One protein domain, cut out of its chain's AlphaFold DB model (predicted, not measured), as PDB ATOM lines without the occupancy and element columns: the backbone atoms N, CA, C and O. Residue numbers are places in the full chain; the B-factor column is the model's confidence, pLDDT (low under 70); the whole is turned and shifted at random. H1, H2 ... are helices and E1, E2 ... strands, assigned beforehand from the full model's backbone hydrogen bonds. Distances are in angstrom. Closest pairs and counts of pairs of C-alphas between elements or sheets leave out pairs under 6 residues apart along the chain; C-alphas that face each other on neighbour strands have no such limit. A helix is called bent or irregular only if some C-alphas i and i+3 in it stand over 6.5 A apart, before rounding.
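AT A GLANCE: This is residues 225 to 277 and 339 to 441 of the 605 residues of an uncharacterized protein of Fistulifera solaris (UniProt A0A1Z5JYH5). Three parts follow one another along the longest axis: at one end a small sheet, E2, E1 and E3, with helix H2 over it and H1 beside its strands; in the middle a strongly twisted sheet built round the long strand E6, with short helix H4 packed on it; and at the other end a loosely formed part of E4, H3, E5 and long loops. The printed part has 156 residues with four named helices and nine named strands, in the order E1 E2 E3 H1 H2 E4 H3 E5 E6 E7 E8 H4 E9. The first sheet has the order E2 E1 E3 and is antiparallel, while the second is branched, with E7, E8 and E9 each an antiparallel neighbour of E6. The class is mixed, helices and strands, with 64 residues, under half, in named elements. The whole is compact, with a radius of gyration of the C-alphas of 17.3 A and spans of 52 by 40 by 23 A.

HOW THE PARTS SIT: Residues 225 to 226 pair, parallel, with residues 439 to 440 of E9, residues 437 to 440. E1, residues 230 to 234, is the inner strand between E2, residues 239 to 244, and E3, residues 255 to 258. E1 and E2 are a hairpin, with N 232 and O 242 at 2.9 A. E1 and E3 are antiparallel, with N 256 and O 233 at 2.8 A. H1, residues 260 to 266, stands at the sheet's level, with a height of 0.4 A over a local plane fitted to 6 C-alphas. H2, residues 269 to 275, has a height of 8.4 A over the sheet and lies over E2 and, only just, E1, on which 3 of its C-alphas fall. On the local plane it runs along the strands, at 2 degrees to E2. H1 and H2 touch as a helical hairpin, at a shallow tilt of 17 degrees, opposite ways; their closest C-alphas, those of Ser 260 and Lys 275, are 7.0 A apart. E4, residues 355 to 357, and E5, residues 373 to 376, are near each other, with 6 pairs of C-alphas within 10 A, and each pairs with no named strand. The closest C-alphas of E5 and H3, residues 360 to 363, are those of Tyr 373 and Cys 363, 5.7 A apart. E6, residues 395 to 401, has E7, residues 408 to 411, on one side and E8, residues 421 to 424, on the other side. E6 and E7 are a hairpin, with N 399 and O 409 at 2.9 A; E6 and E8 have N 400 and O 422 at 2.9 A. E6 and E9 have N 396 and O 439 at 2.9 A; this pairing is staggered, at residues 395 to 396 of E6. H4, residues 426 to 430, is on this sheet at a height of 6.8 A, over none of its strands, but only just: 2 of its C-alphas fall on E7. H1 only grazes this sheet with residues 260 to 261. In H4 every O i to N i+4 pair is within hydrogen-bond range, in H1 2 of 3, and in H2 0 of 3, beside 3 of 4 O i to N i+3 pairs; H3 is too short for an O i to N i+4 pair.

IN THESE COORDINATES: E1 begins at C-alpha 230, (-36.554, -30.113, 35.977), and measures 13.2 A; E2 measures 14.2 A and E3 9.6 A. H1 is 10.0 A long and H2 10.8 A; H2 is irregular, but only just, with C-alphas 270 and 273 6.8 A apart. E4 is 6.1 A, H3 5.4 A and E5 9.3 A long. E6, the longest strand, measures 19.7 A from C-alpha 395, (-22.392, -32.173, 45.328). E7 is 9.5 A, E8 9.6 A and H4 6.4 A long. E9, 9.9 A long, ends at C-alpha 440, (-26.575, -32.818, 47.241).

THE WHOLE: The two C-alphas farthest apart are those of Thr 237 and Asp 342, 51.9 A. Residues 278 to 338 are not printed, and C-alphas 277 and 339 are 30.9 A apart across the cut. Of the links that are printed whole, E5 to E6 is long, with 18 residues. The mean pLDDT of the printed part is 79.7; it is under 70 in residues 339 to 354, 365 to 373, 378 to 388 and 431 to 435.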
ATOM      1  N   ARG A 225     -29.738 -29.119  51.157       88.81
ATOM      2  CA  ARG A 225     -30.837 -29.245  50.207       88.81
ATOM      3  C   ARG A 225     -30.470 -30.279  49.151       88.81
ATOM      4  O   ARG A 225     -29.299 -30.568  48.931       88.81
ATOM      5  N   HIS A 226     -31.494 -30.804  48.493       90.94
ATOM      6  CA  HIS A 226     -31.339 -31.814  47.457       90.94
ATOM      7  C   HIS A 226     -31.765 -31.248  46.109       90.94
ATOM      8  O   HIS A 226     -32.624 -30.360  46.042       90.94
ATOM      9  N   VAL A 227     -31.167 -31.761  45.040       91.88
ATOM     10  CA  VAL A 227     -31.574 -31.422  43.681       91.88
ATOM     11  C   VAL A 227     -32.958 -32.001  43.406       91.88
ATOM     12  O   VAL A 227     -33.219 -33.187  43.589       91.88
ATOM     13  N   PHE A 228     -33.851 -31.142  42.923       92.94
ATOM     14  CA  PHE A 228     -35.069 -31.571  42.248       92.94
ATOM     15  C   PHE A 228     -34.851 -31.430  40.751       92.94
ATOM     16  O   PHE A 228     -34.410 -30.371  40.290       92.94
ATOM     17  N   ALA A 229     -35.170 -32.478  39.995       93.69
ATOM     18  CA  ALA A 229     -35.049 -32.432  38.552       93.69
ATOM     19  C   ALA A 229     -36.076 -31.454  37.961       93.69
ATOM     20  O   ALA A 229     -37.211 -31.319  38.429       93.69
ATOM     21  N   GLY A 230     -35.652 -30.763  36.909       95.44
ATOM     22  CA  GLY A 230     -36.554 -30.113  35.977       95.44
ATOM     23  C   GLY A 230     -37.219 -31.129  35.048       95.44
ATOM     24  O   GLY A 230     -37.146 -32.345  35.246       95.44
ATOM     25  N   ALA A 231     -37.862 -30.632  33.997       96.56
ATOM     26  CA  ALA A 231     -38.515 -31.473  33.003       96.56
ATOM     27  C   ALA A 231     -38.337 -30.940  31.584       96.56
ATOM     28  O   ALA A 231     -38.345 -29.732  31.349       96.56
ATOM     29  N   CYS A 232     -38.263 -31.872  30.640       96.75
ATOM     30  CA  CYS A 232     -38.416 -31.600  29.220       96.75
ATOM     31  C   CYS A 232     -39.900 -31.650  28.866       96.75
ATOM     32  O   CYS A 232     -40.556 -32.690  29.009       96.75
ATOM     33  N   ILE A 233     -40.430 -30.517  28.418       95.62
ATOM     34  CA  ILE A 233     -41.835 -30.345  28.050       95.62
ATOM     35  C   ILE A 233     -41.901 -29.844  26.615       95.62
ATOM     36  O   ILE A 233     -41.151 -28.954  26.227       95.62
ATOM     37  N   VAL A 234     -42.803 -30.403  25.813       95.81
ATOM     38  CA  VAL A 234     -43.010 -29.935  24.439       95.81
ATOM     39  C   VAL A 234     -43.743 -28.594  24.458       95.81
ATOM     40  O   VAL A 234     -44.897 -28.528  24.880       95.81
ATOM     41  N   ASP A 235     -43.107 -27.539  23.950       89.69
ATOM     42  CA  ASP A 235     -43.605 -26.155  24.027       89.69
ATOM     43  C   ASP A 235     -45.002 -25.977  23.408       89.69
ATOM     44  O   ASP A 235     -45.811 -25.182  23.883       89.69
ATOM     45  N   SER A 236     -45.310 -26.725  22.345       92.19
ATOM     46  CA  SER A 236     -46.576 -26.591  21.613       92.19
ATOM     47  C   SER A 236     -47.758 -27.303  22.274       92.19
ATOM     48  O   SER A 236     -48.901 -26.900  22.062       92.19
ATOM     49  N   THR A 237     -47.506 -28.353  23.058       92.81
ATOM     50  CA  THR A 237     -48.551 -29.211  23.641       92.81
ATOM     51  C   THR A 237     -48.567 -29.195  25.164       92.81
ATOM     52  O   THR A 237     -49.507 -29.719  25.755       92.81
ATOM     53  N   SER A 238     -47.549 -28.607  25.804       91.25
ATOM     54  CA  SER A 238     -47.291 -28.747  27.245       91.25
ATOM     55  C   SER A 238     -47.191 -30.212  27.695       91.25
ATOM     56  O   SER A 238     -47.446 -30.543  28.851       91.25
ATOM     57  N   GLU A 239     -46.835 -31.113  26.774       94.88
ATOM     58  CA  GLU A 239     -46.706 -32.536  27.061       94.88
ATOM     59  C   GLU A 239     -45.379 -32.803  27.775       94.88
ATOM     60  O   GLU A 239     -44.305 -32.531  27.233       94.88
ATOM     61  N   PHE A 240     -45.464 -33.358  28.983       95.44
ATOM     62  CA  PHE A 240     -44.316 -33.861  29.729       95.44
ATOM     63  C   PHE A 240     -43.678 -35.049  29.000       95.44
ATOM     64  O   PHE A 240     -44.375 -35.995  28.630       95.44
ATOM     65  N   LYS A 241     -42.355 -35.013  28.817       95.00
ATOM     66  CA  LYS A 241     -41.606 -36.101  28.175       95.00
ATOM     67  C   LYS A 241     -40.733 -36.868  29.150       95.00
ATOM     68  O   LYS A 241     -40.780 -38.094  29.160       95.00
ATOM     69  N   ARG A 242     -39.909 -36.156  29.918       94.00
ATOM     70  CA  ARG A 242     -38.949 -36.752  30.853       94.00
ATOM     71  C   ARG A 242     -38.451 -35.735  31.864       94.00
ATOM     72  O   ARG A 242     -38.540 -34.530  31.631       94.00
ATOM     73  N   CYS A 243     -37.900 -36.246  32.955       95.69
ATOM     74  CA  CYS A 243     -37.133 -35.444  33.892       95.69
ATOM     75  C   CYS A 243     -35.751 -35.132  33.320       95.69
ATOM     76  O   CYS A 243     -35.179 -35.919  32.564       95.69
ATOM     77  N   ALA A 244     -35.235 -33.964  33.676       95.50
ATOM     78  CA  ALA A 244     -33.961 -33.448  33.202       95.50
ATOM     79  C   ALA A 244     -33.290 -32.638  34.306       95.50
ATOM     80  O   ALA A 244     -33.963 -32.006  35.115       95.50
ATOM     81  N   LEU A 245     -31.960 -32.629  34.332       95.38
ATOM     82  CA  LEU A 245     -31.195 -31.848  35.306       95.38
ATOM     83  C   LEU A 245     -30.707 -30.513  34.740       95.38
ATOM     84  O   LEU A 245     -30.456 -29.584  35.502       95.38
ATOM     85  N   MET A 246     -30.620 -30.405  33.416       94.62
ATOM     86  CA  MET A 246     -30.184 -29.214  32.694       94.62
ATOM     87  C   MET A 246     -30.813 -29.168  31.298       94.62
ATOM     88  O   MET A 246     -31.390 -30.157  30.836       94.62
ATOM     89  N   ALA A 247     -30.697 -28.025  30.620       93.38
ATOM     90  CA  ALA A 247     -31.326 -27.802  29.321       93.38
ATOM     91  C   ALA A 247     -30.855 -28.779  28.238       93.38
ATOM     92  O   ALA A 247     -31.642 -29.223  27.403       93.38
ATOM     93  N   GLU A 248     -29.586 -29.165  28.304       91.94
ATOM     94  CA  GLU A 248     -28.929 -30.084  27.384       91.94
ATOM     95  C   GLU A 248     -29.532 -31.497  27.431       91.94
ATOM     96  O   GLU A 248     -29.343 -32.268  26.494       91.94
ATOM     97  N   HIS A 249     -30.303 -31.836  28.474       93.56
ATOM     98  CA  HIS A 249     -30.983 -33.130  28.586       93.56
ATOM     99  C   HIS A 249     -32.280 -33.223  27.757       93.56
ATOM    100  O   HIS A 249     -32.891 -34.292  27.654       93.56
ATOM    101  N   CYS A 250     -32.715 -32.109  27.160       93.81
ATOM    102  CA  CYS A 250     -33.905 -32.029  26.319       93.81
ATOM    103  C   CYS A 250     -33.518 -32.012  24.836       93.81
ATOM    104  O   CYS A 250     -33.362 -30.959  24.226       93.81
ATOM    105  N   ASP A 251     -33.358 -33.197  24.256       91.06
ATOM    106  CA  ASP A 251     -32.941 -33.419  22.866       91.06
ATOM    107  C   ASP A 251     -34.109 -33.669  21.888       91.06
ATOM    108  O   ASP A 251     -33.904 -33.790  20.677       91.06
ATOM    109  N   GLY A 252     -35.353 -33.727  22.377       90.25
ATOM    110  CA  GLY A 252     -36.516 -33.948  21.522       90.25
ATOM    111  C   GLY A 252     -36.933 -32.701  20.741       90.25
ATOM    112  O   GLY A 252     -36.791 -31.560  21.180       90.25
ATOM    113  N   THR A 253     -37.506 -32.906  19.553       92.56
ATOM    114  CA  THR A 253     -37.967 -31.794  18.711       92.56
ATOM    115  C   THR A 253     -39.072 -30.995  19.408       92.56
ATOM    116  O   THR A 253     -40.149 -31.524  19.679       92.56
ATOM    117  N   GLY A 254     -38.821 -29.703  19.638       93.62
ATOM    118  CA  GLY A 254     -39.771 -28.797  20.292       93.62
ATOM    119  C   GLY A 254     -39.878 -28.985  21.806       93.62
ATOM    120  O   GLY A 254     -40.789 -28.421  22.410       93.62
ATOM    121  N   GLU A 255     -38.990 -29.776  22.410       95.56
ATOM    122  CA  GLU A 255     -38.856 -29.845  23.859       95.56
ATOM    123  C   GLU A 255     -38.117 -28.615  24.389       95.56
ATOM    124  O   GLU A 255     -37.155 -28.130  23.795       95.56
ATOM    125  N   LYS A 256     -38.570 -28.136  25.540       95.44
ATOM    126  CA  LYS A 256     -37.948 -27.071  26.308       95.44
ATOM    127  C   LYS A 256     -37.753 -27.540  27.737       95.44
ATOM    128  O   LYS A 256     -38.612 -28.213  28.310       95.44
ATOM    129  N   PHE A 257     -36.621 -27.158  28.305       96.06
ATOM    130  CA  PHE A 257     -36.331 -27.393  29.705       96.06
ATOM    131  C   PHE A 257     -37.065 -26.394  30.597       96.06
ATOM    132  O   PHE A 257     -37.007 -25.182  30.386       96.06
ATOM    133  N   PHE A 258     -37.730 -26.927  31.613       95.31
ATOM    134  CA  PHE A 258     -38.284 -26.178  32.727       95.31
ATOM    135  C   PHE A 258     -37.536 -26.602  33.984       95.31
ATOM    136  O   PHE A 258     -37.538 -27.787  34.320       95.31
ATOM    137  N   SER A 259     -36.919 -25.645  34.678       95.31
ATOM    138  CA  SER A 259     -36.266 -25.900  35.962       95.31
ATOM    139  C   SER A 259     -37.275 -26.428  36.994       95.31
ATOM    140  O   SER A 259     -38.491 -26.251  36.856       95.31
ATOM    141  N   SER A 260     -36.787 -27.026  38.079       92.94
ATOM    142  CA  SER A 260     -37.651 -27.449  39.188       92.94
ATOM    143  C   SER A 260     -38.470 -26.293  39.774       92.94
ATOM    144  O   SER A 260     -39.647 -26.478  40.092       92.94
ATOM    145  N   LYS A 261     -37.900 -25.083  39.820       93.00
ATOM    146  CA  LYS A 261     -38.583 -23.855  40.244       93.00
ATOM    147  C   LYS A 261     -39.664 -23.421  39.252       93.00
ATOM    148  O   LYS A 261     -40.793 -23.127  39.652       93.00
ATOM    149  N   ALA A 262     -39.368 -23.435  37.955       92.38
ATOM    150  CA  ALA A 262     -40.345 -23.119  36.915       92.38
ATOM    151  C   ALA A 262     -41.539 -24.092  36.951       92.38
ATOM    152  O   ALA A 262     -42.687 -23.672  36.793       92.38
ATOM    153  N   LEU A 263     -41.293 -25.374  37.245       91.56
ATOM    154  CA  LEU A 263     -42.338 -26.390  37.401       91.56
ATOM    155  C   LEU A 263     -43.267 -26.146  38.597       91.56
ATOM    156  O   LEU A 263     -44.428 -26.552  38.552       91.56
ATOM    157  N   GLU A 264     -42.808 -25.500  39.672       87.00
ATOM    158  CA  GLU A 264     -43.685 -25.090  40.784       87.00
ATOM    159  C   GLU A 264     -44.726 -24.062  40.341       87.00
ATOM    160  O   GLU A 264     -45.859 -24.087  40.815       87.00
ATOM    161  N   THR A 265     -44.361 -23.193  39.398       86.62
ATOM    162  CA  THR A 265     -45.235 -22.113  38.922       86.62
ATOM    163  C   THR A 265     -46.093 -22.545  37.732       86.62
ATOM    164  O   THR A 265     -47.212 -22.063  37.571       86.62
ATOM    165  N   ALA A 266     -45.596 -23.467  36.901       84.44
ATOM    166  CA  ALA A 266     -46.267 -23.892  35.672       84.44
ATOM    167  C   ALA A 266     -47.527 -24.747  35.905       84.44
ATOM    168  O   ALA A 266     -48.377 -24.819  35.021       84.44
ATOM    169  N   GLY A 267     -47.660 -25.398  37.069       83.00
ATOM    170  CA  GLY A 267     -48.835 -26.217  37.398       83.00
ATOM    171  C   GLY A 267     -49.006 -27.455  36.506       83.00
ATOM    172  O   GLY A 267     -50.130 -27.861  36.221       83.00
ATOM    173  N   ILE A 268     -47.904 -28.036  36.020       86.06
ATOM    174  CA  ILE A 268     -47.917 -29.207  35.134       86.06
ATOM    175  C   ILE A 268     -47.847 -30.473  35.991       86.06
ATOM    176  O   ILE A 268     -46.762 -30.951  36.322       86.06
ATOM    177  N   ASP A 269     -49.010 -31.027  36.338       86.44
ATOM    178  CA  ASP A 269     -49.113 -32.144  37.287       86.44
ATOM    179  C   ASP A 269     -48.279 -33.371  36.894       86.44
ATOM    180  O   ASP A 269     -47.671 -34.009  37.752       86.44
ATOM    181  N   ALA A 270     -48.196 -33.672  35.594       85.62
ATOM    182  CA  ALA A 270     -47.419 -34.800  35.081       85.62
ATOM    183  C   ALA A 270     -45.911 -34.679  35.372       85.62
ATOM    184  O   ALA A 270     -45.239 -35.691  35.539       85.62
ATOM    185  N   ALA A 271     -45.385 -33.455  35.481       89.62
ATOM    186  CA  ALA A 271     -43.974 -33.202  35.761       89.62
ATOM    187  C   ALA A 271     -43.639 -33.259  37.264       89.62
ATOM    188  O   ALA A 271     -42.467 -33.188  37.631       89.62
ATOM    189  N   ASN A 272     -44.631 -33.421  38.152       88.81
ATOM    190  CA  ASN A 272     -44.380 -33.514  39.595       88.81
ATOM    191  C   ASN A 272     -43.535 -34.738  39.978       88.81
ATOM    192  O   ASN A 272     -42.886 -34.706  41.021       88.81
ATOM    193  N   VAL A 273     -43.482 -35.777  39.132       91.56
ATOM    194  CA  VAL A 273     -42.574 -36.919  39.327       91.56
ATOM    195  C   VAL A 273     -41.108 -36.476  39.387       91.56
ATOM    196  O   VAL A 273     -40.348 -37.020  40.172       91.56
ATOM    197  N   CYS A 274     -40.712 -35.416  38.674       92.44
ATOM    198  CA  CYS A 274     -39.329 -34.924  38.664       92.44
ATOM    199  C   CYS A 274     -38.889 -34.266  39.978       92.44
ATOM    200  O   CYS A 274     -37.701 -34.049  40.204       92.44
ATOM    201  N   LYS A 275     -39.840 -33.985  40.876       88.56
ATOM    202  CA  LYS A 275     -39.565 -33.488  42.229       88.56
ATOM    203  C   LYS A 275     -39.328 -34.623  43.231       88.56
ATOM    204  O   LYS A 275     -39.071 -34.350  44.399       88.56
ATOM    205  N   THR A 276     -39.447 -35.883  42.808       88.12
ATOM    206  CA  THR A 276     -39.180 -37.055  43.648       88.12
ATOM    207  C   THR A 276     -37.826 -37.669  43.301       88.12
ATOM    208  O   THR A 276     -37.311 -37.499  42.195       88.12
ATOM    209  N   GLN A 277     -37.267 -38.428  44.242       83.94
ATOM    210  CA  GLN A 277     -36.043 -39.203  44.023       83.94
ATOM    211  C   GLN A 277     -36.215 -40.242  42.904       83.94
ATOM    212  O   GLN A 277     -35.308 -40.463  42.111       83.94
ATOM    213  N   ILE A 339      -7.415 -32.343  46.202       63.03
ATOM    214  CA  ILE A 339      -6.244 -31.463  46.326       63.03
ATOM    215  C   ILE A 339      -4.963 -32.275  46.109       63.03
ATOM    216  O   ILE A 339      -4.714 -33.253  46.814       63.03
ATOM    217  N   GLY A 340      -4.139 -31.842  45.147       56.88
ATOM    218  CA  GLY A 340      -2.848 -32.451  44.799       56.88
ATOM    219  C   GLY A 340      -2.843 -33.213  43.465       56.88
ATOM    220  O   GLY A 340      -3.880 -33.659  42.982       56.88
ATOM    221  N   GLU A 341      -1.658 -33.350  42.858       49.09
ATOM    222  CA  GLU A 341      -1.471 -34.007  41.548       49.09
ATOM    223  C   GLU A 341      -1.491 -35.551  41.628       49.09
ATOM    224  O   GLU A 341      -1.770 -36.209  40.629       49.09
ATOM    225  N   ASP A 342      -1.288 -36.133  42.820       46.66
ATOM    226  CA  ASP A 342      -1.169 -37.583  43.045       46.66
ATOM    227  C   ASP A 342      -2.403 -38.186  43.744       46.66
ATOM    228  O   ASP A 342      -2.335 -38.741  44.845       46.66
ATOM    229  N   VAL A 343      -3.566 -38.125  43.096       48.22
ATOM    230  CA  VAL A 343      -4.734 -38.924  43.510       48.22
ATOM    231  C   VAL A 343      -4.617 -40.335  42.940       48.22
ATOM    232  O   VAL A 343      -5.162 -40.672  41.891       48.22
ATOM    233  N   SER A 344      -3.885 -41.197  43.644       45.41
ATOM    234  CA  SER A 344      -4.041 -42.638  43.434       45.41
ATOM    235  C   SER A 344      -5.465 -43.065  43.826       45.41
ATOM    236  O   SER A 344      -5.972 -42.672  44.877       45.41
ATOM    237  N   PHE A 345      -6.096 -43.902  42.992       46.97
ATOM    238  CA  PHE A 345      -7.457 -44.448  43.170       46.97
ATOM    239  C   PHE A 345      -7.676 -45.107  44.553       46.97
ATOM    240  O   PHE A 345      -8.796 -45.212  45.038       46.97
ATOM    241  N   SER A 346      -6.595 -45.533  45.212       42.56
ATOM    242  CA  SER A 346      -6.586 -46.180  46.529       42.56
ATOM    243  C   SER A 346      -6.653 -45.224  47.728       42.56
ATOM    244  O   SER A 346      -6.727 -45.689  48.863       42.56
ATOM    245  N   GLY A 347      -6.570 -43.909  47.505       41.03
ATOM    246  CA  GLY A 347      -6.360 -42.909  48.554       41.03
ATOM    247  C   GLY A 347      -7.576 -42.069  48.937       41.03
ATOM    248  O   GLY A 347      -7.386 -41.052  49.603       41.03
ATOM    249  N   PHE A 348      -8.801 -42.439  48.537       41.25
ATOM    250  CA  PHE A 348     -10.016 -41.745  48.986       41.25
ATOM    251  C   PHE A 348     -10.277 -42.057  50.469       41.25
ATOM    252  O   PHE A 348     -11.146 -42.839  50.840       41.25
ATOM    253  N   GLN A 349      -9.459 -41.481  51.344       42.78
ATOM    254  CA  GLN A 349      -9.778 -41.380  52.755       42.78
ATOM    255  C   GLN A 349     -10.800 -40.256  52.888       42.78
ATOM    256  O   GLN A 349     -10.477 -39.087  52.666       42.78
ATOM    257  N   ALA A 350     -12.041 -40.627  53.209       37.38
ATOM    258  CA  ALA A 350     -13.058 -39.695  53.669       37.38
ATOM    259  C   ALA A 350     -12.447 -38.835  54.793       37.38
ATOM    260  O   ALA A 350     -12.117 -39.361  55.854       37.38
ATOM    261  N   GLY A 351     -12.196 -37.550  54.520       38.47
ATOM    262  CA  GLY A 351     -11.524 -36.633  55.453       38.47
ATOM    263  C   GLY A 351     -10.430 -35.742  54.849       38.47
ATOM    264  O   GLY A 351     -10.005 -34.802  55.506       38.47
ATOM    265  N   ARG A 352      -9.986 -35.990  53.609       44.91
ATOM    266  CA  ARG A 352      -9.221 -35.006  52.807       44.91
ATOM    267  C   ARG A 352     -10.159 -34.326  51.820       44.91
ATOM    268  O   ARG A 352     -11.215 -34.895  51.567       44.91
ATOM    269  N   GLU A 353      -9.801 -33.153  51.279       55.19
ATOM    270  CA  GLU A 353     -10.598 -32.116  50.552       55.19
ATOM    271  C   GLU A 353     -11.380 -32.596  49.339       55.19
ATOM    272  O   GLU A 353     -11.979 -31.813  48.603       55.19
ATOM    273  N   ASN A 354     -11.389 -33.900  49.168       67.69
ATOM    274  CA  ASN A 354     -11.968 -34.656  48.119       67.69
ATOM    275  C   ASN A 354     -13.478 -34.742  48.272       67.69
ATOM    276  O   ASN A 354     -14.024 -34.963  49.354       67.69
ATOM    277  N   TYR A 355     -14.164 -34.605  47.152       74.62
ATOM    278  CA  TYR A 355     -15.600 -34.785  47.113       74.62
ATOM    279  C   TYR A 355     -16.072 -35.236  45.761       74.62
ATOM    280  O   TYR A 355     -15.492 -34.885  44.737       74.62
ATOM    281  N   CYS A 356     -17.191 -35.937  45.779       83.94
ATOM    282  CA  CYS A 356     -17.881 -36.359  44.584       83.94
ATOM    283  C   CYS A 356     -18.527 -35.158  43.906       83.94
ATOM    284  O   CYS A 356     -19.238 -34.364  44.530       83.94
ATOM    285  N   ALA A 357     -18.232 -35.002  42.625       86.56
ATOM    286  CA  ALA A 357     -18.561 -33.820  41.856       86.56
ATOM    287  C   ALA A 357     -19.317 -34.208  40.591       86.56
ATOM    288  O   ALA A 357     -19.013 -35.208  39.941       86.56
ATOM    289  N   TRP A 358     -20.285 -33.372  40.223       90.31
ATOM    290  CA  TRP A 358     -21.040 -33.553  38.989       90.31
ATOM    291  C   TRP A 358     -20.157 -33.436  37.735       90.31
ATOM    292  O   TRP A 358     -20.340 -34.179  36.772       90.31
ATOM    293  N   SER A 359     -19.205 -32.497  37.733       89.69
ATOM    294  CA  SER A 359     -18.297 -32.237  36.610       89.69
ATOM    295  C   SER A 359     -17.012 -31.545  37.072       89.69
ATOM    296  O   SER A 359     -16.958 -31.001  38.176       89.69
ATOM    297  N   LEU A 360     -16.013 -31.454  36.187       85.88
ATOM    298  CA  LEU A 360     -14.790 -30.664  36.400       85.88
ATOM    299  C   LEU A 360     -15.066 -29.197  36.780       85.88
ATOM    300  O   LEU A 360     -14.264 -28.580  37.479       85.88
ATOM    301  N   ASN A 361     -16.175 -28.605  36.324       84.81
ATOM    302  CA  ASN A 361     -16.482 -27.207  36.635       84.81
ATOM    303  C   ASN A 361     -16.799 -26.987  38.119       84.81
ATOM    304  O   ASN A 361     -16.563 -25.890  38.619       84.81
ATOM    305  N   GLU A 362     -17.256 -28.021  38.826       82.81
ATOM    306  CA  GLU A 362     -17.510 -27.944  40.268       82.81
ATOM    307  C   GLU A 362     -16.222 -27.901  41.091       82.81
ATOM    308  O   GLU A 362     -16.272 -27.529  42.258       82.81
ATOM    309  N   CYS A 363     -15.077 -28.258  40.500       77.44
ATOM    310  CA  CYS A 363     -13.771 -28.216  41.158       77.44
ATOM    311  C   CYS A 363     -13.055 -26.872  40.994       77.44
ATOM    312  O   CYS A 363     -11.990 -26.667  41.567       77.44
ATOM    313  N   LYS A 364     -13.574 -25.960  40.168       73.69
ATOM    314  CA  LYS A 364     -12.916 -24.672  39.932       73.69
ATOM    315  C   LYS A 364     -13.154 -23.747  41.120       73.69
ATOM    316  O   LYS A 364     -14.304 -23.460  41.447       73.69
ATOM    317  N   ASP A 365     -12.071 -23.266  41.723       66.81
ATOM    318  CA  ASP A 365     -12.136 -22.217  42.736       66.81
ATOM    319  C   ASP A 365     -11.971 -20.835  42.088       66.81
ATOM    320  O   ASP A 365     -11.150 -20.653  41.184       66.81
ATOM    321  N   GLU A 366     -12.786 -19.878  42.524       60.34
ATOM    322  CA  GLU A 366     -12.672 -18.473  42.122       60.34
ATOM    323  C   GLU A 366     -11.781 -17.674  43.089       60.34
ATOM    324  O   GLU A 366     -11.354 -16.568  42.751       60.34
ATOM    325  N   ASP A 367     -11.467 -18.221  44.272       55.81
ATOM    326  CA  ASP A 367     -10.532 -17.615  45.213       55.81
ATOM    327  C   ASP A 367      -9.084 -17.850  44.744       55.81
ATOM    328  O   ASP A 367      -8.613 -18.989  44.710       55.81
ATOM    329  N   PRO A 368      -8.317 -16.791  44.421       51.19
ATOM    330  CA  PRO A 368      -6.916 -16.933  44.031       51.19
ATOM    331  C   PRO A 368      -6.012 -17.461  45.159       51.19
ATOM    332  O   PRO A 368      -4.857 -17.786  44.891       51.19
ATOM    333  N   ASN A 369      -6.496 -17.511  46.407       45.31
ATOM    334  CA  ASN A 369      -5.773 -18.084  47.544       45.31
ATOM    335  C   ASN A 369      -6.080 -19.573  47.758       45.31
ATOM    336  O   ASN A 369      -5.394 -20.212  48.556       45.31
ATOM    337  N   ALA A 370      -7.086 -20.128  47.076       55.38
ATOM    338  CA  ALA A 370      -7.424 -21.537  47.193       55.38
ATOM    339  C   ALA A 370      -6.480 -22.412  46.359       55.38
ATOM    340  O   ALA A 370      -6.015 -22.033  45.279       55.38
ATOM    341  N   ARG A 371      -6.190 -23.615  46.859       54.16
ATOM    342  CA  ARG A 371      -5.410 -24.605  46.111       54.16
ATOM    343  C   ARG A 371      -6.210 -25.086  44.894       54.16
ATOM    344  O   ARG A 371      -7.398 -25.383  45.033       54.16
ATOM    345  N   PRO A 372      -5.581 -25.207  43.711       62.03
ATOM    346  CA  PRO A 372      -6.261 -25.747  42.549       62.03
ATOM    347  C   PRO A 372      -6.610 -27.211  42.805       62.03
ATOM    348  O   PRO A 372      -5.765 -28.015  43.199       62.03
ATOM    349  N   TYR A 373      -7.864 -27.550  42.546       66.00
ATOM    350  CA  TYR A 373      -8.319 -28.924  42.575       66.00
ATOM    351  C   TYR A 373      -7.976 -29.645  41.279       66.00
ATOM    352  O   TYR A 373      -8.201 -29.129  40.180       66.00
ATOM    353  N   ALA A 374      -7.503 -30.877  41.413       70.12
ATOM    354  CA  ALA A 374      -7.513 -31.841  40.332       70.12
ATOM    355  C   ALA A 374      -8.896 -32.502  40.268       70.12
ATOM    356  O   ALA A 374      -9.521 -32.780  41.291       70.12
ATOM    357  N   TYR A 375      -9.389 -32.755  39.059       74.75
ATOM    358  CA  TYR A 375     -10.581 -33.573  38.864       74.75
ATOM    359  C   TYR A 375     -10.161 -34.996  38.522       74.75
ATOM    360  O   TYR A 375      -9.622 -35.256  37.441       74.75
ATOM    361  N   GLY A 376     -10.419 -35.912  39.446       73.12
ATOM    362  CA  GLY A 376     -10.351 -37.339  39.201       73.12
ATOM    363  C   GLY A 376     -11.548 -37.781  38.367       73.12
ATOM    364  O   GLY A 376     -12.704 -37.532  38.717       73.12
ATOM    365  N   LYS A 377     -11.268 -38.430  37.236       72.56
ATOM    366  CA  LYS A 377     -12.299 -38.918  36.315       72.56
ATOM    367  C   LYS A 377     -13.119 -40.043  36.946       72.56
ATOM    368  O   LYS A 377     -12.642 -40.775  37.806       72.56
ATOM    369  N   ALA A 378     -14.352 -40.169  36.473       60.62
ATOM    370  CA  ALA A 378     -15.348 -41.093  36.999       60.62
ATOM    371  C   ALA A 378     -15.050 -42.569  36.676       60.62
ATOM    372  O   ALA A 378     -15.460 -43.468  37.409       60.62
ATOM    373  N   VAL A 379     -14.364 -42.829  35.559       60.69
ATOM    374  CA  VAL A 379     -14.190 -44.191  35.051       60.69
ATOM    375  C   VAL A 379     -13.097 -44.925  35.838       60.69
ATOM    376  O   VAL A 379     -11.965 -44.435  35.886       60.69
ATOM    377  N   PRO A 380     -13.382 -46.106  36.425       55.59
ATOM    378  CA  PRO A 380     -12.367 -46.899  37.098       55.59
ATOM    379  C   PRO A 380     -11.247 -47.266  36.124       55.59
ATOM    380  O   PRO A 380     -11.484 -47.853  35.065       55.59
ATOM    381  N   THR A 381      -9.999 -46.989  36.500       52.97
ATOM    382  CA  THR A 381      -8.869 -47.704  35.903       52.97
ATOM    383  C   THR A 381      -9.075 -49.203  36.150       52.97
ATOM    384  O   THR A 381      -9.665 -49.573  37.161       52.97
ATOM    385  N   MET A 382      -8.615 -50.069  35.240       43.88
ATOM    386  CA  MET A 382      -8.885 -51.524  35.167       43.88
ATOM    387  C   MET A 382      -8.643 -52.377  36.445       43.88
ATOM    388  O   MET A 382      -8.773 -53.596  36.397       43.88
ATOM    389  N   SER A 383      -8.304 -51.780  37.588       43.19
ATOM    390  CA  SER A 383      -8.044 -52.408  38.884       43.19
ATOM    391  C   SER A 383      -9.277 -52.674  39.771       43.19
ATOM    392  O   SER A 383      -9.098 -53.169  40.878       43.19
ATOM    393  N   GLY A 384     -10.507 -52.430  39.304       42.44
ATOM    394  CA  GLY A 384     -11.701 -53.119  39.830       42.44
ATOM    395  C   GLY A 384     -12.229 -52.706  41.211       42.44
ATOM    396  O   GLY A 384     -12.779 -53.551  41.910       42.44
ATOM    397  N   SER A 385     -12.094 -51.445  41.611       44.12
ATOM    398  CA  SER A 385     -12.788 -50.908  42.792       44.12
ATOM    399  C   SER A 385     -14.099 -50.221  42.393       44.12
ATOM    400  O   SER A 385     -14.135 -49.521  41.378       44.12
ATOM    401  N   ASP A 386     -15.149 -50.462  43.183       47.16
ATOM    402  CA  ASP A 386     -16.490 -49.862  43.094       47.16
ATOM    403  C   ASP A 386     -16.437 -48.333  42.889       47.16
ATOM    404  O   ASP A 386     -15.428 -47.708  43.248       47.16
ATOM    405  N   PRO A 387     -17.479 -47.697  42.307       52.38
ATOM    406  CA  PRO A 387     -17.509 -46.246  42.197       52.38
ATOM    407  C   PRO A 387     -17.333 -45.622  43.586       52.38
ATOM    408  O   PRO A 387     -18.177 -45.752  44.464       52.38
ATOM    409  N   LEU A 388     -16.218 -44.908  43.752       65.62
ATOM    410  CA  LEU A 388     -15.863 -44.160  44.965       65.62
ATOM    411  C   LEU A 388     -16.924 -43.125  45.365       65.62
ATOM    412  O   LEU A 388     -16.926 -42.657  46.497       65.62
ATOM    413  N   CYS A 389     -17.786 -42.759  44.419       75.69
ATOM    414  CA  CYS A 389     -18.772 -41.711  44.547       75.69
ATOM    415  C   CYS A 389     -20.170 -42.231  44.246       75.69
ATOM    416  O   CYS A 389     -20.447 -42.621  43.108       75.69
ATOM    417  N   GLN A 390     -21.049 -42.179  45.247       78.94
ATOM    418  CA  GLN A 390     -22.475 -42.456  45.094       78.94
ATOM    419  C   GLN A 390     -23.249 -41.162  44.822       78.94
ATOM    420  O   GLN A 390     -22.741 -40.059  45.018       78.94
ATOM    421  N   CYS A 391     -24.490 -41.278  44.344       83.88
ATOM    422  CA  CYS A 391     -25.298 -40.107  43.994       83.88
ATOM    423  C   CYS A 391     -25.573 -39.186  45.198       83.88
ATOM    424  O   CYS A 391     -25.644 -37.968  45.047       83.88
ATOM    425  N   ASP A 392     -25.729 -39.749  46.395       83.81
ATOM    426  CA  ASP A 392     -25.940 -39.009  47.641       83.81
ATOM    427  C   ASP A 392     -24.667 -38.307  48.145       83.81
ATOM    428  O   ASP A 392     -24.766 -37.302  48.846       83.81
ATOM    429  N   ASP A 393     -23.483 -38.739  47.697       80.69
ATOM    430  CA  ASP A 393     -22.211 -38.058  47.972       80.69
ATOM    431  C   ASP A 393     -21.937 -36.892  47.007       80.69
ATOM    432  O   ASP A 393     -21.113 -36.010  47.291       80.69
ATOM    433  N   VAL A 394     -22.590 -36.890  45.837       86.81
ATOM    434  CA  VAL A 394     -22.338 -35.908  44.778       86.81
ATOM    435  C   VAL A 394     -22.887 -34.554  45.169       86.81
ATOM    436  O   VAL A 394     -24.085 -34.366  45.389       86.81
ATOM    437  N   ARG A 395     -22.004 -33.564  45.144       88.12
ATOM    438  CA  ARG A 395     -22.392 -32.173  45.328       88.12
ATOM    439  C   ARG A 395     -22.561 -31.445  44.031       88.12
ATOM    440  O   ARG A 395     -21.912 -31.721  43.022       88.12
ATOM    441  N   THR A 396     -23.431 -30.462  44.130       91.50
ATOM    442  CA  THR A 396     -23.900 -29.654  43.022       91.50
ATOM    443  C   THR A 396     -23.965 -28.195  43.452       91.50
ATOM    444  O   THR A 396     -23.925 -27.875  44.644       91.50
ATOM    445  N   GLY A 397     -24.047 -27.306  42.472       92.50
ATOM    446  CA  GLY A 397     -24.303 -25.899  42.714       92.50
ATOM    447  C   GLY A 397     -25.775 -25.591  42.998       92.50
ATOM    448  O   GLY A 397     -26.607 -26.445  43.326       92.50
ATOM    449  N   ALA A 398     -26.115 -24.314  42.870       94.31
ATOM    450  CA  ALA A 398     -27.465 -23.817  43.062       94.31
ATOM    451  C   ALA A 398     -27.678 -22.535  42.273       94.31
ATOM    452  O   ALA A 398     -26.783 -21.708  42.113       94.31
ATOM    453  N   CYS A 399     -28.916 -22.356  41.840       95.88
ATOM    454  CA  CYS A 399     -29.399 -21.126  41.250       95.88
ATOM    455  C   CYS A 399     -29.933 -20.233  42.371       95.88
ATOM    456  O   CYS A 399     -30.875 -20.611  43.074       95.88
ATOM    457  N   VAL A 400     -29.332 -19.059  42.554       94.25
ATOM    458  CA  VAL A 400     -29.692 -18.074  43.584       94.25
ATOM    459  C   VAL A 400     -30.301 -16.852  42.906       94.25
ATOM    460  O   VAL A 400     -29.735 -16.346  41.941       94.25
ATOM    461  N   SER A 401     -31.466 -16.393  43.374       94.56
ATOM    462  CA  SER A 401     -32.159 -15.260  42.754       94.56
ATOM    463  C   SER A 401     -31.350 -13.973  42.884       94.56
ATOM    464  O   SER A 401     -30.958 -13.589  43.990       94.56
ATOM    465  N   ASP A 402     -31.215 -13.247  41.774       93.25
ATOM    466  CA  ASP A 402     -30.534 -11.949  41.723       93.25
ATOM    467  C   ASP A 402     -31.265 -10.881  42.560       93.25
ATOM    468  O   ASP A 402     -30.674  -9.892  42.992       93.25
ATOM    469  N   ALA A 403     -32.571 -11.070  42.794       93.94
ATOM    470  CA  ALA A 403     -33.417 -10.148  43.550       93.94
ATOM    471  C   ALA A 403     -33.538 -10.511  45.039       93.94
ATOM    472  O   ALA A 403     -33.752  -9.625  45.870       93.94
ATOM    473  N   ASN A 404     -33.449 -11.799  45.389       90.25
ATOM    474  CA  ASN A 404     -33.589 -12.278  46.763       90.25
ATOM    475  C   ASN A 404     -32.697 -13.508  47.022       90.25
ATOM    476  O   ASN A 404     -33.122 -14.623  46.726       90.25
ATOM    477  N   PRO A 405     -31.536 -13.355  47.683       86.00
ATOM    478  CA  PRO A 405     -30.609 -14.461  47.960       86.00
ATOM    479  C   PRO A 405     -31.210 -15.640  48.751       86.00
ATOM    480  O   PRO A 405     -30.699 -16.764  48.721       86.00
ATOM    481  N   ASN A 406     -32.317 -15.411  49.466       85.88
ATOM    482  CA  ASN A 406     -33.020 -16.474  50.186       85.88
ATOM    483  C   ASN A 406     -33.832 -17.389  49.257       85.88
ATOM    484  O   ASN A 406     -34.072 -18.545  49.615       85.88
ATOM    485  N   ASP A 407     -34.234 -16.903  48.080       91.81
ATOM    486  CA  ASP A 407     -34.895 -17.710  47.058       91.81
ATOM    487  C   ASP A 407     -33.849 -18.379  46.161       91.81
ATOM    488  O   ASP A 407     -33.204 -17.746  45.325       91.81
ATOM    489  N   SER A 408     -33.653 -19.677  46.374       93.81
ATOM    490  CA  SER A 408     -32.697 -20.478  45.617       93.81
ATOM    491  C   SER A 408     -33.134 -21.936  45.533       93.81
ATOM    492  O   SER A 408     -33.883 -22.423  46.391       93.81
ATOM    493  N   TYR A 409     -32.604 -22.655  44.548       94.62
ATOM    494  CA  TYR A 409     -32.813 -24.091  44.358       94.62
ATOM    495  C   TYR A 409     -31.530 -24.763  43.849       94.62
ATOM    496  O   TYR A 409     -30.742 -24.135  43.145       94.62
ATOM    497  N   CYS A 410     -31.299 -26.016  44.247       95.38
ATOM    498  CA  CYS A 410     -30.106 -26.767  43.852       95.38
ATOM    499  C   CYS A 410     -30.146 -27.122  42.363       95.38
ATOM    500  O   CYS A 410     -31.214 -27.427  41.826       95.38
ATOM    501  N   ALA A 411     -28.988 -27.074  41.711       95.12
ATOM    502  CA  ALA A 411     -28.840 -27.265  40.275       95.12
ATOM    503  C   ALA A 411     -27.444 -27.809  39.943       95.12
ATOM    504  O   ALA A 411     -26.474 -27.519  40.632       95.12
ATOM    505  N   VAL A 412     -27.326 -28.566  38.856       93.94
ATOM    506  CA  VAL A 412     -26.052 -29.192  38.446       93.94
ATOM    507  C   VAL A 412     -25.207 -28.332  37.500       93.94
ATOM    508  O   VAL A 412     -24.059 -28.666  37.234       93.94
ATOM    509  N   ALA A 413     -25.783 -27.265  36.936       93.19
ATOM    510  CA  ALA A 413     -25.122 -26.389  35.974       93.19
ATOM    511  C   ALA A 413     -25.858 -25.049  35.838       93.19
ATOM    512  O   ALA A 413     -27.045 -24.935  36.153       93.19
ATOM    513  N   SER A 414     -25.180 -24.048  35.271       93.38
ATOM    514  CA  SER A 414     -25.771 -22.733  35.002       93.38
ATOM    515  C   SER A 414     -26.891 -22.750  33.963       93.38
ATOM    516  O   SER A 414     -27.818 -21.950  34.059       93.38
ATOM    517  N   SER A 415     -26.866 -23.694  33.017       93.19
ATOM    518  CA  SER A 415     -27.940 -23.906  32.037       93.19
ATOM    519  C   SER A 415     -29.250 -24.401  32.664       93.19
ATOM    520  O   SER A 415     -30.292 -24.368  32.010       93.19
ATOM    521  N   ALA A 416     -29.227 -24.830  33.931       95.06
ATOM    522  CA  ALA A 416     -30.417 -25.206  34.689       95.06
ATOM    523  C   ALA A 416     -31.072 -24.022  35.433       95.06
ATOM    524  O   ALA A 416     -32.140 -24.182  36.038       95.06
ATOM    525  N   CYS A 417     -30.445 -22.840  35.412       96.25
ATOM    526  CA  CYS A 417     -30.972 -21.653  36.071       96.25
ATOM    527  C   CYS A 417     -32.019 -20.929  35.225       96.25
ATOM    528  O   CYS A 417     -31.843 -20.702  34.028       96.25
ATOM    529  N   ASP A 418     -33.108 -20.526  35.876       95.00
ATOM    530  CA  ASP A 418     -34.107 -19.653  35.279       95.00
ATOM    531  C   ASP A 418     -33.546 -18.237  35.093       95.00
ATOM    532  O   ASP A 418     -32.592 -17.810  35.746       95.00
ATOM    533  N   THR A 419     -34.179 -17.461  34.214       94.31
ATOM    534  CA  THR A 419     -33.837 -16.043  34.050       94.31
ATOM    535  C   THR A 419     -34.022 -15.283  35.369       94.31
ATOM    536  O   THR A 419     -35.079 -15.374  35.990       94.31
ATOM    537  N   GLY A 420     -33.019 -14.493  35.766       94.31
ATOM    538  CA  GLY A 420     -33.009 -13.769  37.045       94.31
ATOM    539  C   GLY A 420     -32.460 -14.579  38.225       94.31
ATOM    540  O   GLY A 420     -32.626 -14.169  39.378       94.31
ATOM    541  N   TYR A 421     -31.848 -15.732  37.944       96.00
ATOM    542  CA  TYR A 421     -31.047 -16.496  38.889       96.00
ATOM    543  C   TYR A 421     -29.619 -16.634  38.363       96.00
ATOM    544  O   TYR A 421     -29.400 -16.909  37.182       96.00
ATOM    545  N   THR A 422     -28.657 -16.519  39.272       95.25
ATOM    546  CA  THR A 422     -27.237 -16.751  39.011       95.25
ATOM    547  C   THR A 422     -26.820 -18.098  39.595       95.25
ATOM    548  O   THR A 422     -27.222 -18.457  40.704       95.25
ATOM    549  N   PHE A 423     -26.025 -18.860  38.844       93.38
ATOM    550  CA  PHE A 423     -25.479 -20.133  39.304       93.38
ATOM    551  C   PHE A 423     -24.247 -19.915  40.178       93.38
ATOM    552  O   PHE A 423     -23.295 -19.267  39.751       93.38
ATOM    553  N   PHE A 424     -24.258 -20.514  41.362       90.25
ATOM    554  CA  PHE A 424     -23.112 -20.617  42.256       90.25
ATOM    555  C   PHE A 424     -22.708 -22.089  42.337       90.25
ATOM    556  O   PHE A 424     -23.560 -22.944  42.590       90.25
ATOM    557  N   ASN A 425     -21.428 -22.383  42.103       87.44
ATOM    558  CA  ASN A 425     -20.889 -23.738  42.235       87.44
ATOM    559  C   ASN A 425     -20.807 -24.164  43.712       87.44
ATOM    560  O   ASN A 425     -21.051 -23.361  44.619       87.44
ATOM    561  N   VAL A 426     -20.439 -25.424  43.963       83.75
ATOM    562  CA  VAL A 426     -20.353 -25.980  45.327       83.75
ATOM    563  C   VAL A 426     -19.547 -25.082  46.279       83.75
ATOM    564  O   VAL A 426     -19.996 -24.807  47.390       83.75
ATOM    565  N   ARG A 427     -18.383 -24.579  45.849       74.88
ATOM    566  CA  ARG A 427     -17.500 -23.758  46.692       74.88
ATOM    567  C   ARG A 427     -18.099 -22.396  47.027       74.88
ATOM    568  O   ARG A 427     -18.087 -21.988  48.183       74.88
ATOM    569  N   ALA A 428     -18.667 -21.715  46.038       79.31
ATOM    570  CA  ALA A 428     -19.259 -20.400  46.248       79.31
ATOM    571  C   ALA A 428     -20.527 -20.455  47.127       79.31
ATOM    572  O   ALA A 428     -20.881 -19.466  47.768       79.31
ATOM    573  N   LEU A 429     -21.205 -21.607  47.187       79.12
ATOM    574  CA  LEU A 429     -22.339 -21.837  48.089       79.12
ATOM    575  C   LEU A 429     -21.941 -22.132  49.534       79.12
ATOM    576  O   LEU A 429     -22.683 -21.761  50.448       79.12
ATOM    577  N   GLU A 430     -20.805 -22.802  49.717       70.38
ATOM    578  CA  GLU A 430     -20.232 -23.144  51.021       70.38
ATOM    579  C   GLU A 430     -19.567 -21.935  51.698       70.38
ATOM    580  O   GLU A 430     -19.243 -22.013  52.878       70.38
ATOM    581  N   ASP A 431     -19.402 -20.803  50.997       66.62
ATOM    582  CA  ASP A 431     -18.886 -19.577  51.609       66.62
ATOM    583  C   ASP A 431     -19.807 -19.133  52.769       66.62
ATOM    584  O   ASP A 431     -20.973 -18.791  52.530       66.62
ATOM    585  N   PRO A 432     -19.305 -19.076  54.022       56.53
ATOM    586  CA  PRO A 432     -20.082 -18.630  55.177       56.53
ATOM    587  C   PRO A 432     -20.554 -17.175  55.062       56.53
ATOM    588  O   PRO A 432     -21.537 -16.792  55.696       56.53
ATOM    589  N   ALA A 433     -19.856 -16.354  54.270       57.03
ATOM    590  CA  ALA A 433     -20.260 -14.986  53.953       57.03
ATOM    591  C   ALA A 433     -21.251 -14.911  52.774       57.03
ATOM    592  O   ALA A 433     -21.782 -13.837  52.482       57.03
ATOM    593  N   GLY A 434     -21.470 -16.035  52.087       67.31
ATOM    594  CA  GLY A 434     -22.353 -16.200  50.943       67.31
ATOM    595  C   GLY A 434     -23.692 -16.861  51.304       67.31
ATOM    596  O   GLY A 434     -24.234 -16.638  52.389       67.31
ATOM    597  N   PRO A 435     -24.280 -17.655  50.388       69.12
ATOM    598  CA  PRO A 435     -25.577 -18.301  50.599       69.12
ATOM    599  C   PRO A 435     -25.602 -19.299  51.762       69.12
ATOM    600  O   PRO A 435     -26.688 -19.536  52.296       69.12
ATOM    601  N   ASN A 436     -24.444 -19.868  52.128       72.75
ATOM    602  CA  ASN A 436     -24.264 -20.866  53.183       72.75
ATOM    603  C   ASN A 436     -25.236 -22.055  53.028       72.75
ATOM    604  O   ASN A 436     -26.123 -22.307  53.854       72.75
ATOM    605  N   LYS A 437     -25.125 -22.748  51.889       79.44
ATOM    606  CA  LYS A 437     -25.983 -23.881  51.499       79.44
ATOM    607  C   LYS A 437     -25.128 -25.026  50.983       79.44
ATOM    608  O   LYS A 437     -24.143 -24.801  50.296       79.44
ATOM    609  N   VAL A 438     -25.568 -26.253  51.247       85.19
ATOM    610  CA  VAL A 438     -24.995 -27.458  50.635       85.19
ATOM    611  C   VAL A 438     -26.070 -28.103  49.777       85.19
ATOM    612  O   VAL A 438     -27.182 -28.340  50.249       85.19
ATOM    613  N   CYS A 439     -25.744 -28.364  48.516       90.31
ATOM    614  CA  CYS A 439     -26.638 -28.999  47.559       90.31
ATOM    615  C   CYS A 439     -26.113 -30.386  47.187       90.31
ATOM    616  O   CYS A 439     -25.070 -30.509  46.544       90.31
ATOM    617  N   LEU A 440     -26.851 -31.422  47.585       90.88
ATOM    618  CA  LEU A 440     -26.575 -32.818  47.241       90.88
ATOM    619  C   LEU A 440     -27.451 -33.259  46.071       90.88
ATOM    620  O   LEU A 440     -28.596 -32.815  45.941       90.88
ATOM    621  N   LEU A 441     -26.912 -34.118  45.208       91.00
ATOM    622  CA  LEU A 441     -27.638 -34.607  44.043       91.00
ATOM    623  C   LEU A 441     -28.793 -35.521  44.471       91.00
ATOM    624  O   LEU A 441     -29.939 -35.202  44.163       91.00
TER     625      LEU A 441